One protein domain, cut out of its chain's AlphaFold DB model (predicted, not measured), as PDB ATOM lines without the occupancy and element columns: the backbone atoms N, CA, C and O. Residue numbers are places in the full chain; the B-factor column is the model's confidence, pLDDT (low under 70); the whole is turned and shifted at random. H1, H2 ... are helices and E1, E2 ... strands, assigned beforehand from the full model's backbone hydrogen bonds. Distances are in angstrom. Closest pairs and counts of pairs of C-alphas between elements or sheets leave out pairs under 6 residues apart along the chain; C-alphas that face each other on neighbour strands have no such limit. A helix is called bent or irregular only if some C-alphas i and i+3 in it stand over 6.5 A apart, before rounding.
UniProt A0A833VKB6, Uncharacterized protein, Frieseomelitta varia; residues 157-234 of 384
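Overview. This is residues 157 to 234 of the 384 residues of an uncharacterized protein of Frieseomelitta varia (UniProt A0A833VKB6). A small three-stranded sheet has helix H4 over it and H3 grazing it, while H1 and H2 form an arm at the far end of an elongated, loose whole. The order E1 - E2 - E3 is antiparallel throughout. The printed part has 78 residues, with named elements running H1 H2 E1 E2 H3 H4 E3: four helices and three strands, class mixed. The radius of gyration of the C-alphas is 15.1 A, and the spans are 43 by 26 by 21 A.

Along the chain. E2, residues 189 to 195, is 18.2 A long, and E3, residues 227 to 233, is 18.8 A, ending at C-alpha 233 (162.384, 115.374, 144.199). E1 is residues 183 to 185. H4, residues 208 to 215, is 11.6 A long and irregular: C-alphas 209 and 212 are 7.5 A apart. H3 is residues 196 to 201. H2, residues 169 to 176, is 10.9 A long. H1, residues 160 to 163, begins at C-alpha 160 (125.889, 112.736, 136.080).

Arrangement. E1 and E2 form a hairpin, with N 185 and O 189 at 2.8 A. E2 and E3 are antiparallel at 151 degrees, with N 192 and O 230 at 3.0 A. H4 is on the sheet at a height of 11.0 A, only just over E3 alone, with 2 of its C-alphas falling on E2; its closest C-alphas to E2 are Val 215 and Thr 192, 6.4 A. It runs along the strands, at 7 degrees to E3 on the local plane, rising 38 degrees, only just short of standing up. H3 only grazes the sheet; the closest C-alphas of H3 and E3 are Lys 196 and Ile 228, 6.4 A. H3 and H4 are close but not clearly touching, Ala 199 to Tyr 214 at 7.7 A between C-alphas. H1 and H2 are not on the sheet, and close but not clearly touching: C-alphas 161 and 171 are 6.2 A apart. Every O i to N i+4 pair is within hydrogen-bond range in H3; H2 and H4 each have 1 of 4, beside 5 of 5 and 4 of 5 O i to N i+3 pairs, and H1 is too short for an i+4 pair.

Size, cuts and confidence. The farthest C-alphas, Lys 163 and Gly 187, are 43.8 A apart. Residues 163 to 170 stand free. The link from H4 to E3 is long, 11 residues. The printed part has no cut; residues 176 to 177 are under pLDDT 70.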
ATOM      1  N   SER A 157     133.148 114.704 132.391       82.12
ATOM      2  CA  SER A 157     132.352 114.687 131.149       82.12
ATOM      3  C   SER A 157     131.444 113.459 130.975       82.12
ATOM      4  O   SER A 157     130.432 113.533 130.285       82.12
ATOM      5  N   LYS A 158     131.768 112.329 131.617       84.38
ATOM      6  CA  LYS A 158     130.951 111.099 131.609       84.38
ATOM      7  C   LYS A 158     130.040 110.982 132.842       84.38
ATOM      8  O   LYS A 158     129.173 110.111 132.885       84.38
ATOM      9  N   SER A 159     130.229 111.836 133.848       80.50
ATOM     10  CA  SER A 159     129.494 111.804 135.116       80.50
ATOM     11  C   SER A 159     128.115 112.472 135.028       80.50
ATOM     12  O   SER A 159     127.863 113.328 134.181       80.50
ATOM     13  N   ILE A 160     127.225 112.124 135.963       81.81
ATOM     14  CA  ILE A 160     125.889 112.736 136.080       81.81
ATOM     15  C   ILE A 160     125.993 114.250 136.344       81.81
ATOM     16  O   ILE A 160     125.205 115.012 135.800       81.81
ATOM     17  N   ILE A 161     127.012 114.699 137.086       80.75
ATOM     18  CA  ILE A 161     127.252 116.116 137.429       80.75
ATOM     19  C   ILE A 161     127.400 116.994 136.178       80.75
ATOM     20  O   ILE A 161     126.876 118.102 136.139       80.75
ATOM     21  N   HIS A 162     128.061 116.496 135.130       82.25
ATOM     22  CA  HIS A 162     128.193 117.236 133.873       82.25
ATOM     23  C   HIS A 162     126.856 117.348 133.124       82.25
ATOM     24  O   HIS A 162     126.563 118.397 132.560       82.25
ATOM     25  N   LYS A 163     125.993 116.322 133.207       83.44
ATOM     26  CA  LYS A 163     124.614 116.373 132.679       83.44
ATOM     27  C   LYS A 163     123.688 117.307 133.469       83.44
ATOM     28  O   LYS A 163     122.629 117.660 132.966       83.44
ATOM     29  N   LEU A 164     124.067 117.678 134.693       82.31
ATOM     30  CA  LEU A 164     123.375 118.669 135.523       82.31
ATOM     31  C   LEU A 164     123.892 120.100 135.289       82.31
ATOM     32  O   LEU A 164     123.428 121.019 135.958       82.31
ATOM     33  N   GLU A 165     124.844 120.297 134.366       78.56
ATOM     34  CA  GLU A 165     125.364 121.608 133.937       78.56
ATOM     35  C   GLU A 165     125.878 122.490 135.097       78.56
ATOM     36  O   GLU A 165     125.925 123.714 134.993       78.56
ATOM     37  N   SER A 166     126.268 121.879 136.225       71.50
ATOM     38  CA  SER A 166     126.616 122.566 137.486       71.50
ATOM     39  C   SER A 166     125.548 123.554 137.997       71.50
ATOM     40  O   SER A 166     125.872 124.549 138.643       71.50
ATOM     41  N   ARG A 167     124.261 123.266 137.739       77.94
ATOM     42  CA  ARG A 167     123.112 124.094 138.159       77.94
ATOM     43  C   ARG A 167     123.017 124.301 139.675       77.94
ATOM     44  O   ARG A 167     122.397 125.274 140.100       77.94
ATOM     45  N   SER A 168     123.623 123.436 140.494       80.62
ATOM     46  CA  SER A 168     123.835 123.684 141.921       80.62
ATOM     47  C   SER A 168     125.322 123.785 142.254       80.62
ATOM     48  O   SER A 168     126.124 122.922 141.892       80.62
ATOM     49  N   ILE A 169     125.697 124.782 143.061       77.62
ATOM     50  CA  ILE A 169     127.062 124.888 143.597       77.62
ATOM     51  C   ILE A 169     127.440 123.667 144.459       77.62
ATOM     52  O   ILE A 169     128.617 123.313 144.535       77.62
ATOM     53  N   ALA A 170     126.459 122.962 145.035       79.94
ATOM     54  CA  ALA A 170     126.690 121.711 145.757       79.94
ATOM     55  C   ALA A 170     127.219 120.582 144.847       79.94
ATOM     56  O   ALA A 170     128.014 119.760 145.308       79.94
ATOM     57  N   ASP A 171     126.859 120.574 143.556       75.38
ATOM     58  CA  ASP A 171     127.304 119.558 142.592       75.38
ATOM     59  C   ASP A 171     128.826 119.616 142.381       75.38
ATOM     60  O   ASP A 171     129.483 118.588 142.198       75.38
ATOM     61  N   THR A 172     129.408 120.821 142.476       71.44
ATOM     62  CA  THR A 172     130.865 121.026 142.410       71.44
ATOM     63  C   THR A 172     131.574 120.292 143.550       71.44
ATOM     64  O   THR A 172     132.585 119.623 143.322       71.44
ATOM     65  N   GLY A 173     130.995 120.316 144.759       74.75
ATOM     66  CA  GLY A 173     131.546 119.713 145.975       74.75
ATOM     67  C   GLY A 173     131.837 118.214 145.849       74.75
ATOM     68  O   GLY A 173     132.795 117.718 146.442       74.75
ATOM     69  N   ILE A 174     131.070 117.508 145.013       73.94
ATOM     70  CA  ILE A 174     131.240 116.073 144.746       73.94
ATOM     71  C   ILE A 174     132.554 115.798 143.986       73.94
ATOM     72  O   ILE A 174     133.192 114.770 144.210       73.94
ATOM     73  N   GLN A 175     133.004 116.726 143.130       71.19
ATOM     74  CA  GLN A 175     134.335 116.665 142.507       71.19
ATOM     75  C   GLN A 175     135.418 117.287 143.405       71.19
ATOM     76  O   GLN A 175     136.532 116.767 143.440       71.19
ATOM     77  N   MET A 176     135.104 118.328 144.192       69.06
ATOM     78  CA  MET A 176     136.051 118.911 145.166       69.06
ATOM     79  C   MET A 176     136.564 117.861 146.166       69.06
ATOM     80  O   MET A 176     137.738 117.879 146.524       69.06
ATOM     81  N   GLY A 177     135.728 116.890 146.558       68.38
ATOM     82  CA  GLY A 177     136.125 115.750 147.401       68.38
ATOM     83  C   GLY A 177     137.173 114.805 146.789       68.38
ATOM     84  O   GLY A 177     137.669 113.921 147.481       68.38
ATOM     85  N   ARG A 178     137.527 114.982 145.508       72.38
ATOM     86  CA  ARG A 178     138.610 114.269 144.808       72.38
ATOM     87  C   ARG A 178     139.870 115.125 144.623       72.38
ATOM     88  O   ARG A 178     140.853 114.633 144.074       72.38
ATOM     89  N   MET A 179     139.858 116.395 145.038       76.94
ATOM     90  CA  MET A 179     141.012 117.280 144.883       76.94
ATOM     91  C   MET A 179     142.120 116.943 145.876       76.94
ATOM     92  O   MET A 179     141.920 116.923 147.089       76.94
ATOM     93  N   PHE A 180     143.330 116.802 145.349       83.44
ATOM     94  CA  PHE A 180     144.560 116.880 146.122       83.44
ATOM     95  C   PHE A 180     145.165 118.274 145.936       83.44
ATOM     96  O   PHE A 180     145.231 118.768 144.811       83.44
ATOM     97  N   LYS A 181     145.613 118.914 147.019       85.50
ATOM     98  CA  LYS A 181     146.358 120.178 146.945       85.50
ATOM     99  C   LYS A 181     147.855 119.858 146.812       85.50
ATOM    100  O   LYS A 181     148.414 119.343 147.784       85.50
ATOM    101  N   PRO A 182     148.522 120.189 145.687       87.56
ATOM    102  CA  PRO A 182     149.970 120.058 145.586       87.56
ATOM    103  C   PRO A 182     150.658 120.855 146.695       87.56
ATOM    104  O   PRO A 182     150.213 121.951 147.053       87.56
ATOM    105  N   SER A 183     151.712 120.295 147.282       88.25
ATOM    106  CA  SER A 183     152.374 120.902 148.439       88.25
ATOM    107  C   SER A 183     153.878 120.682 148.433       88.25
ATOM    108  O   SER A 183     154.369 119.611 148.080       88.25
ATOM    109  N   TRP A 184     154.605 121.721 148.839       88.81
ATOM    110  CA  TRP A 184     156.053 121.689 148.988       88.81
ATOM    111  C   TRP A 184     156.429 121.130 150.361       88.81
ATOM    112  O   TRP A 184     155.955 121.616 151.390       88.81
ATOM    113  N   GLY A 185     157.266 120.099 150.367       83.00
ATOM    114  CA  GLY A 185     157.891 119.528 151.552       83.00
ATOM    115  C   GLY A 185     159.337 120.000 151.729       83.00
ATOM    116  O   GLY A 185     159.859 120.824 150.975       83.00
ATOM    117  N   ARG A 186     160.014 119.455 152.745       77.62
ATOM    118  CA  ARG A 186     161.430 119.758 153.015       77.62
ATOM    119  C   ARG A 186     162.325 119.286 151.865       77.62
ATOM    120  O   ARG A 186     162.019 118.288 151.211       77.62
ATOM    121  N   GLY A 187     163.427 120.003 151.644       73.50
ATOM    122  CA  GLY A 187     164.433 119.656 150.638       73.50
ATOM    123  C   GLY A 187     163.886 119.621 149.211       73.50
ATOM    124  O   GLY A 187     164.063 118.615 148.538       73.50
ATOM    125  N   LEU A 188     163.191 120.678 148.765       79.75
ATOM    126  CA  LEU A 188     162.705 120.844 147.379       79.75
ATOM    127  C   LEU A 188     161.801 119.699 146.874       79.75
ATOM    128  O   LEU A 188     161.804 119.343 145.693       79.75
ATOM    129  N   THR A 189     161.020 119.100 147.773       87.81
ATOM    130  CA  THR A 189     160.086 118.028 147.417       87.81
ATOM    131  C   THR A 189     158.727 118.591 147.033       87.81
ATOM    132  O   THR A 189     158.140 119.351 147.798       87.81
ATOM    133  N   LEU A 190     158.193 118.184 145.882       90.12
ATOM    134  CA  LEU A 190     156.810 118.455 145.498       90.12
ATOM    135  C   LEU A 190     155.981 117.185 145.702       90.12
ATOM    136  O   LEU A 190     156.218 116.161 145.060       90.12
ATOM    137  N   LEU A 191     154.999 117.254 146.597       91.00
ATOM    138  CA  LEU A 191     153.951 116.249 146.713       91.00
ATOM    139  C   LEU A 191     152.841 116.586 145.716       91.00
ATOM    140  O   LEU A 191     152.263 117.674 145.776       91.00
ATOM    141  N   THR A 192     152.523 115.640 144.835       90.75
ATOM    142  CA  THR A 192     151.411 115.723 143.876       90.75
ATOM    143  C   THR A 192     150.575 114.438 143.885       90.75
ATOM    144  O   THR A 192     150.975 113.432 144.477       90.75
ATOM    145  N   LEU A 193     149.410 114.461 143.235       88.56
ATOM    146  CA  LEU A 193     148.587 113.277 142.996       88.56
ATOM    147  C   LEU A 193     148.740 112.831 141.541       88.56
ATOM    148  O   LEU A 193     148.527 113.613 140.618       88.56
ATOM    149  N   SER A 194     149.062 111.559 141.362       88.88
ATOM    150  CA  SER A 194     149.259 110.900 140.073       88.88
ATOM    151  C   SER A 194     148.456 109.594 140.048       88.88
ATOM    152  O   SER A 194     147.770 109.256 141.022       88.88
ATOM    153  N   THR A 195     148.507 108.837 138.958       89.12
ATOM    154  CA  THR A 195     147.981 107.462 138.921       89.12
ATOM    155  C   THR A 195     149.110 106.465 138.742       89.12
ATOM    156  O   THR A 195     150.178 106.812 138.241       89.12
ATOM    157  N   LYS A 196     148.886 105.208 139.148       87.19
ATOM    158  CA  LYS A 196     149.906 104.172 138.960       87.19
ATOM    159  C   LYS A 196     150.354 104.079 137.493       87.19
ATOM    160  O   LYS A 196     151.550 104.105 137.253       87.19
ATOM    161  N   LYS A 197     149.422 104.045 136.534       86.38
ATOM    162  CA  LYS A 197     149.747 103.967 135.102       86.38
ATOM    163  C   LYS A 197     150.650 105.124 134.653       86.38
ATOM    164  O   LYS A 197     151.700 104.878 134.084       86.38
ATOM    165  N   GLN A 198     150.291 106.365 134.994       86.12
ATOM    166  CA  GLN A 198     151.112 107.539 134.678       86.12
ATOM    167  C   GLN A 198     152.516 107.462 135.302       86.12
ATOM    168  O   GLN A 198     153.485 107.887 134.684       86.12
ATOM    169  N   ALA A 199     152.640 106.929 136.520       85.75
ATOM    170  CA  ALA A 199     153.932 106.767 137.182       85.75
ATOM    171  C   ALA A 199     154.746 105.560 136.677       85.75
ATOM    172  O   ALA A 199     155.966 105.583 136.796       85.75
ATOM    173  N   ASP A 200     154.098 104.539 136.106       85.94
ATOM    174  CA  ASP A 200     154.759 103.439 135.396       85.94
ATOM    175  C   ASP A 200     155.273 103.907 134.007       85.94
ATOM    176  O   ASP A 200     156.307 103.428 133.546       85.94
ATOM    177  N   ASP A 201     154.592 104.871 133.363       86.25
ATOM    178  CA  ASP A 201     154.955 105.455 132.054       86.25
ATOM    179  C   ASP A 201     156.101 106.503 132.121       86.25
ATOM    180  O   ASP A 201     156.714 106.824 131.099       86.25
ATOM    181  N   VAL A 202     156.398 107.077 133.297       85.25
ATOM    182  CA  VAL A 202     157.327 108.218 133.464       85.25
ATOM    183  C   VAL A 202     158.668 107.796 134.084       85.25
ATOM    184  O   VAL A 202     158.721 107.155 135.132       85.25
ATOM    185  N   LEU A 203     159.782 108.214 133.467       84.69
ATOM    186  CA  LEU A 203     161.141 107.889 133.928       84.69
ATOM    187  C   LEU A 203     161.447 108.458 135.327       84.69
ATOM    188  O   LEU A 203     160.988 109.536 135.702       84.69
ATOM    189  N   LEU A 204     162.309 107.771 136.083       82.44
ATOM    190  CA  LEU A 204     162.657 108.152 137.461       82.44
ATOM    191  C   LEU A 204     163.386 109.506 137.580       82.44
ATOM    192  O   LEU A 204     163.226 110.181 138.591       82.44
ATOM    193  N   ASN A 205     164.157 109.902 136.561       82.19
ATOM    194  CA  ASN A 205     164.875 111.179 136.479       82.19
ATOM    195  C   ASN A 205     164.709 111.766 135.065       82.19
ATOM    196  O   ASN A 205     164.829 111.018 134.098       82.19
ATOM    197  N   ASN A 206     164.502 113.081 134.948       83.62
ATOM    198  CA  ASN A 206     164.451 113.841 133.687       83.62
ATOM    199  C   ASN A 206     164.875 115.308 133.909       83.62
ATOM    200  O   ASN A 206     165.043 115.744 135.050       83.62
ATOM    201  N   SER A 207     165.004 116.076 132.817       83.25
ATOM    202  CA  SER A 207     165.110 117.547 132.847       83.25
ATOM    203  C   SER A 207     163.897 118.181 133.543       83.25
ATOM    204  O   SER A 207     162.766 117.713 133.388       83.25
ATOM    205  N   PHE A 208     164.114 119.288 134.265       83.06
ATOM    206  CA  PHE A 208     163.041 120.039 134.928       83.06
ATOM    207  C   PHE A 208     161.996 120.589 133.943       83.06
ATOM    208  O   PHE A 208     160.830 120.717 134.303       83.06
ATOM    209  N   GLU A 209     162.364 120.822 132.681       85.62
ATOM    210  CA  GLU A 209     161.437 121.198 131.597       85.62
ATOM    211  C   GLU A 209     160.260 120.217 131.464       85.62
ATOM    212  O   GLU A 209     159.145 120.603 131.118       85.62
ATOM    213  N   GLN A 210     160.491 118.940 131.783       85.62
ATOM    214  CA  GLN A 210     159.492 117.880 131.687       85.62
ATOM    215  C   GLN A 210     158.627 117.741 132.949       85.62
ATOM    216  O   GLN A 210     157.781 116.852 132.989       85.62
ATOM    217  N   ILE A 211     158.764 118.618 133.958       87.00
ATOM    218  CA  ILE A 211     157.987 118.575 135.215       87.00
ATOM    219  C   ILE A 211     156.473 118.443 134.985       87.00
ATOM    220  O   ILE A 211     155.790 117.789 135.771       87.00
ATOM    221  N   GLY A 212     155.963 118.979 133.869       86.06
ATOM    222  CA  GLY A 212     154.582 118.811 133.413       86.06
ATOM    223  C   GLY A 212     154.100 117.355 133.415       86.06
ATOM    224  O   GLY A 212     153.049 117.074 133.985       86.06
ATOM    225  N   SER A 213     154.873 116.406 132.871       85.31
ATOM    226  CA  SER A 213     154.453 114.994 132.788       85.31
ATOM    227  C   SER A 213     154.276 114.344 134.166       85.31
ATOM    228  O   SER A 213     153.373 113.523 134.346       85.31
ATOM    229  N   TYR A 214     155.065 114.779 135.153       86.06
ATOM    230  CA  TYR A 214     154.991 114.347 136.551       86.06
ATOM    231  C   TYR A 214     153.815 114.972 137.321       86.06
ATOM    232  O   TYR A 214     153.408 114.426 138.344       86.06
ATOM    233  N   VAL A 215     153.269 116.113 136.872       86.56
ATOM    234  CA  VAL A 215     152.180 116.832 137.569       86.56
ATOM    235  C   VAL A 215     150.834 116.827 136.836       86.56
ATOM    236  O   VAL A 215     149.841 117.234 137.432       86.56
ATOM    237  N   CYS A 216     150.760 116.332 135.594       78.75
ATOM    238  CA  CYS A 216     149.525 116.286 134.792       78.75
ATOM    239  C   CYS A 216     148.355 115.516 135.438       78.75
ATOM    240  O   CYS A 216     147.204 115.756 135.079       78.75
ATOM    241  N   GLY A 217     148.628 114.599 136.372       79.81
ATOM    242  CA  GLY A 217     147.609 113.744 136.981       79.81
ATOM    243  C   GLY A 217     146.875 112.823 135.988       79.81
ATOM    244  O   GLY A 217     147.287 112.626 134.845       79.81
ATOM    245  N   ARG A 218     145.761 112.241 136.454       84.19
ATOM    246  CA  ARG A 218     144.969 111.221 135.742       84.19
ATOM    247  C   ARG A 218     144.558 111.660 134.328       84.19
ATOM    248  O   ARG A 218     143.789 112.610 134.183       84.19
ATOM    249  N   SER A 219     144.968 110.898 133.309       83.25
ATOM    250  CA  SER A 219     144.499 111.095 131.928       83.25
ATOM    251  C   SER A 219     143.000 110.756 131.786       83.25
ATOM    252  O   SER A 219     142.487 109.915 132.532       83.25
ATOM    253  N   PRO A 220     142.261 111.371 130.843       80.69
ATOM    254  CA  PRO A 220     140.818 111.147 130.698       80.69
ATOM    255  C   PRO A 220     140.431 109.728 130.222       80.69
ATOM    256  O   PRO A 220     139.264 109.337 130.337       80.69
ATOM    257  N   GLU A 221     141.391 108.946 129.723       83.44
ATOM    258  CA  GLU A 221     141.273 107.523 129.377       83.44
ATOM    259  C   GLU A 221     141.522 106.602 130.581       83.44
ATOM    260  O   GLU A 221     141.030 105.475 130.608       83.44
ATOM    261  N   ASP A 222     142.292 107.055 131.573       82.62
ATOM    262  CA  ASP A 222     142.662 106.269 132.745       82.62
ATOM    263  C   ASP A 222     141.576 106.335 133.827       82.62
ATOM    264  O   ASP A 222     141.689 107.060 134.815       82.62
ATOM    265  N   THR A 223     140.505 105.561 133.659       82.38
ATOM    266  CA  THR A 223     139.442 105.467 134.673       82.38
ATOM    267  C   THR A 223     139.776 104.477 135.792       82.38
ATOM    268  O   THR A 223     139.363 104.685 136.932       82.38
ATOM    269  N   THR A 224     140.549 103.422 135.520       82.56
ATOM    270  CA  THR A 224     140.696 102.264 136.424       82.56
ATOM    271  C   THR A 224     141.950 102.262 137.299       82.56
ATOM    272  O   THR A 224     141.957 101.557 138.310       82.56
ATOM    273  N   SER A 225     143.004 103.028 136.982       83.25
ATOM    274  CA  SER A 225     144.238 102.975 137.782       83.25
ATOM    275  C   SER A 225     144.053 103.560 139.177       83.25
ATOM    276  O   SER A 225     143.377 104.574 139.366       83.25
ATOM    277  N   VAL A 226     144.732 102.966 140.158       85.25
ATOM    278  CA  VAL A 226     144.802 103.479 141.532       85.25
ATOM    279  C   VAL A 226     145.486 104.853 141.539       85.25
ATOM    280  O   VAL A 226     146.516 105.042 140.889       85.25
ATOM    281  N   ALA A 227     144.904 105.812 142.263       86.50
ATOM    282  CA  ALA A 227     145.526 107.111 142.513       86.50
ATOM    283  C   ALA A 227     146.620 106.978 143.582       86.50
ATOM    284  O   ALA A 227     146.412 106.315 144.599       86.50
ATOM    285  N   ILE A 228     147.766 107.617 143.364       88.06
ATOM    286  CA  ILE A 228     148.934 107.556 144.247       88.06
ATOM    287  C   ILE A 228     149.431 108.965 144.581       88.06
ATOM    288  O   ILE A 228     149.342 109.879 143.762       88.06
ATOM    289  N   VAL A 229     149.981 109.138 145.783       89.19
ATOM    290  CA  VAL A 229     150.696 110.367 146.155       89.19
ATOM    291  C   VAL A 229     152.144 110.225 145.700       89.19
ATOM    292  O   VAL A 229     152.865 109.349 146.175       89.19
ATOM    293  N   GLN A 230     152.563 111.081 144.774       88.94
ATOM    294  CA  GLN A 230     153.897 111.074 144.187       88.94
ATOM    295  C   GLN A 230     154.765 112.142 144.864       88.94
ATOM    296  O   GLN A 230     154.394 113.315 144.919       88.94
ATOM    297  N   ARG A 231     155.934 111.734 145.377       89.50
ATOM    298  CA  ARG A 231     156.974 112.626 145.915       89.50
ATOM    299  C   ARG A 231     158.004 112.894 144.821       89.50
ATOM    300  O   ARG A 231     158.947 112.122 144.663       89.50
ATOM    301  N   ILE A 232     157.830 113.986 144.087       88.81
ATOM    302  CA  ILE A 232     158.824 114.471 143.128       88.81
ATOM    303  C   ILE A 232     159.953 115.130 143.926       88.81
ATOM    304  O   ILE A 232     159.705 115.978 144.785       88.81
ATOM    305  N   GLN A 233     161.193 114.732 143.657       86.62
ATOM    306  CA  GLN A 233     162.384 115.374 144.199       86.62
ATOM    307  C   GLN A 233     162.923 116.335 143.141       86.62
ATOM    308  O   GLN A 233     163.480 115.875 142.147       86.62
ATOM    309  N   ILE A 234     162.786 117.648 143.339       84.38
ATOM    310  CA  ILE A 234     163.541 118.590 142.510       84.38
ATOM    311  C   ILE A 234     164.986 118.570 143.005       84.38
ATOM    312  O   ILE A 234     165.251 118.611 144.209       84.38
TER     313      ILE A 234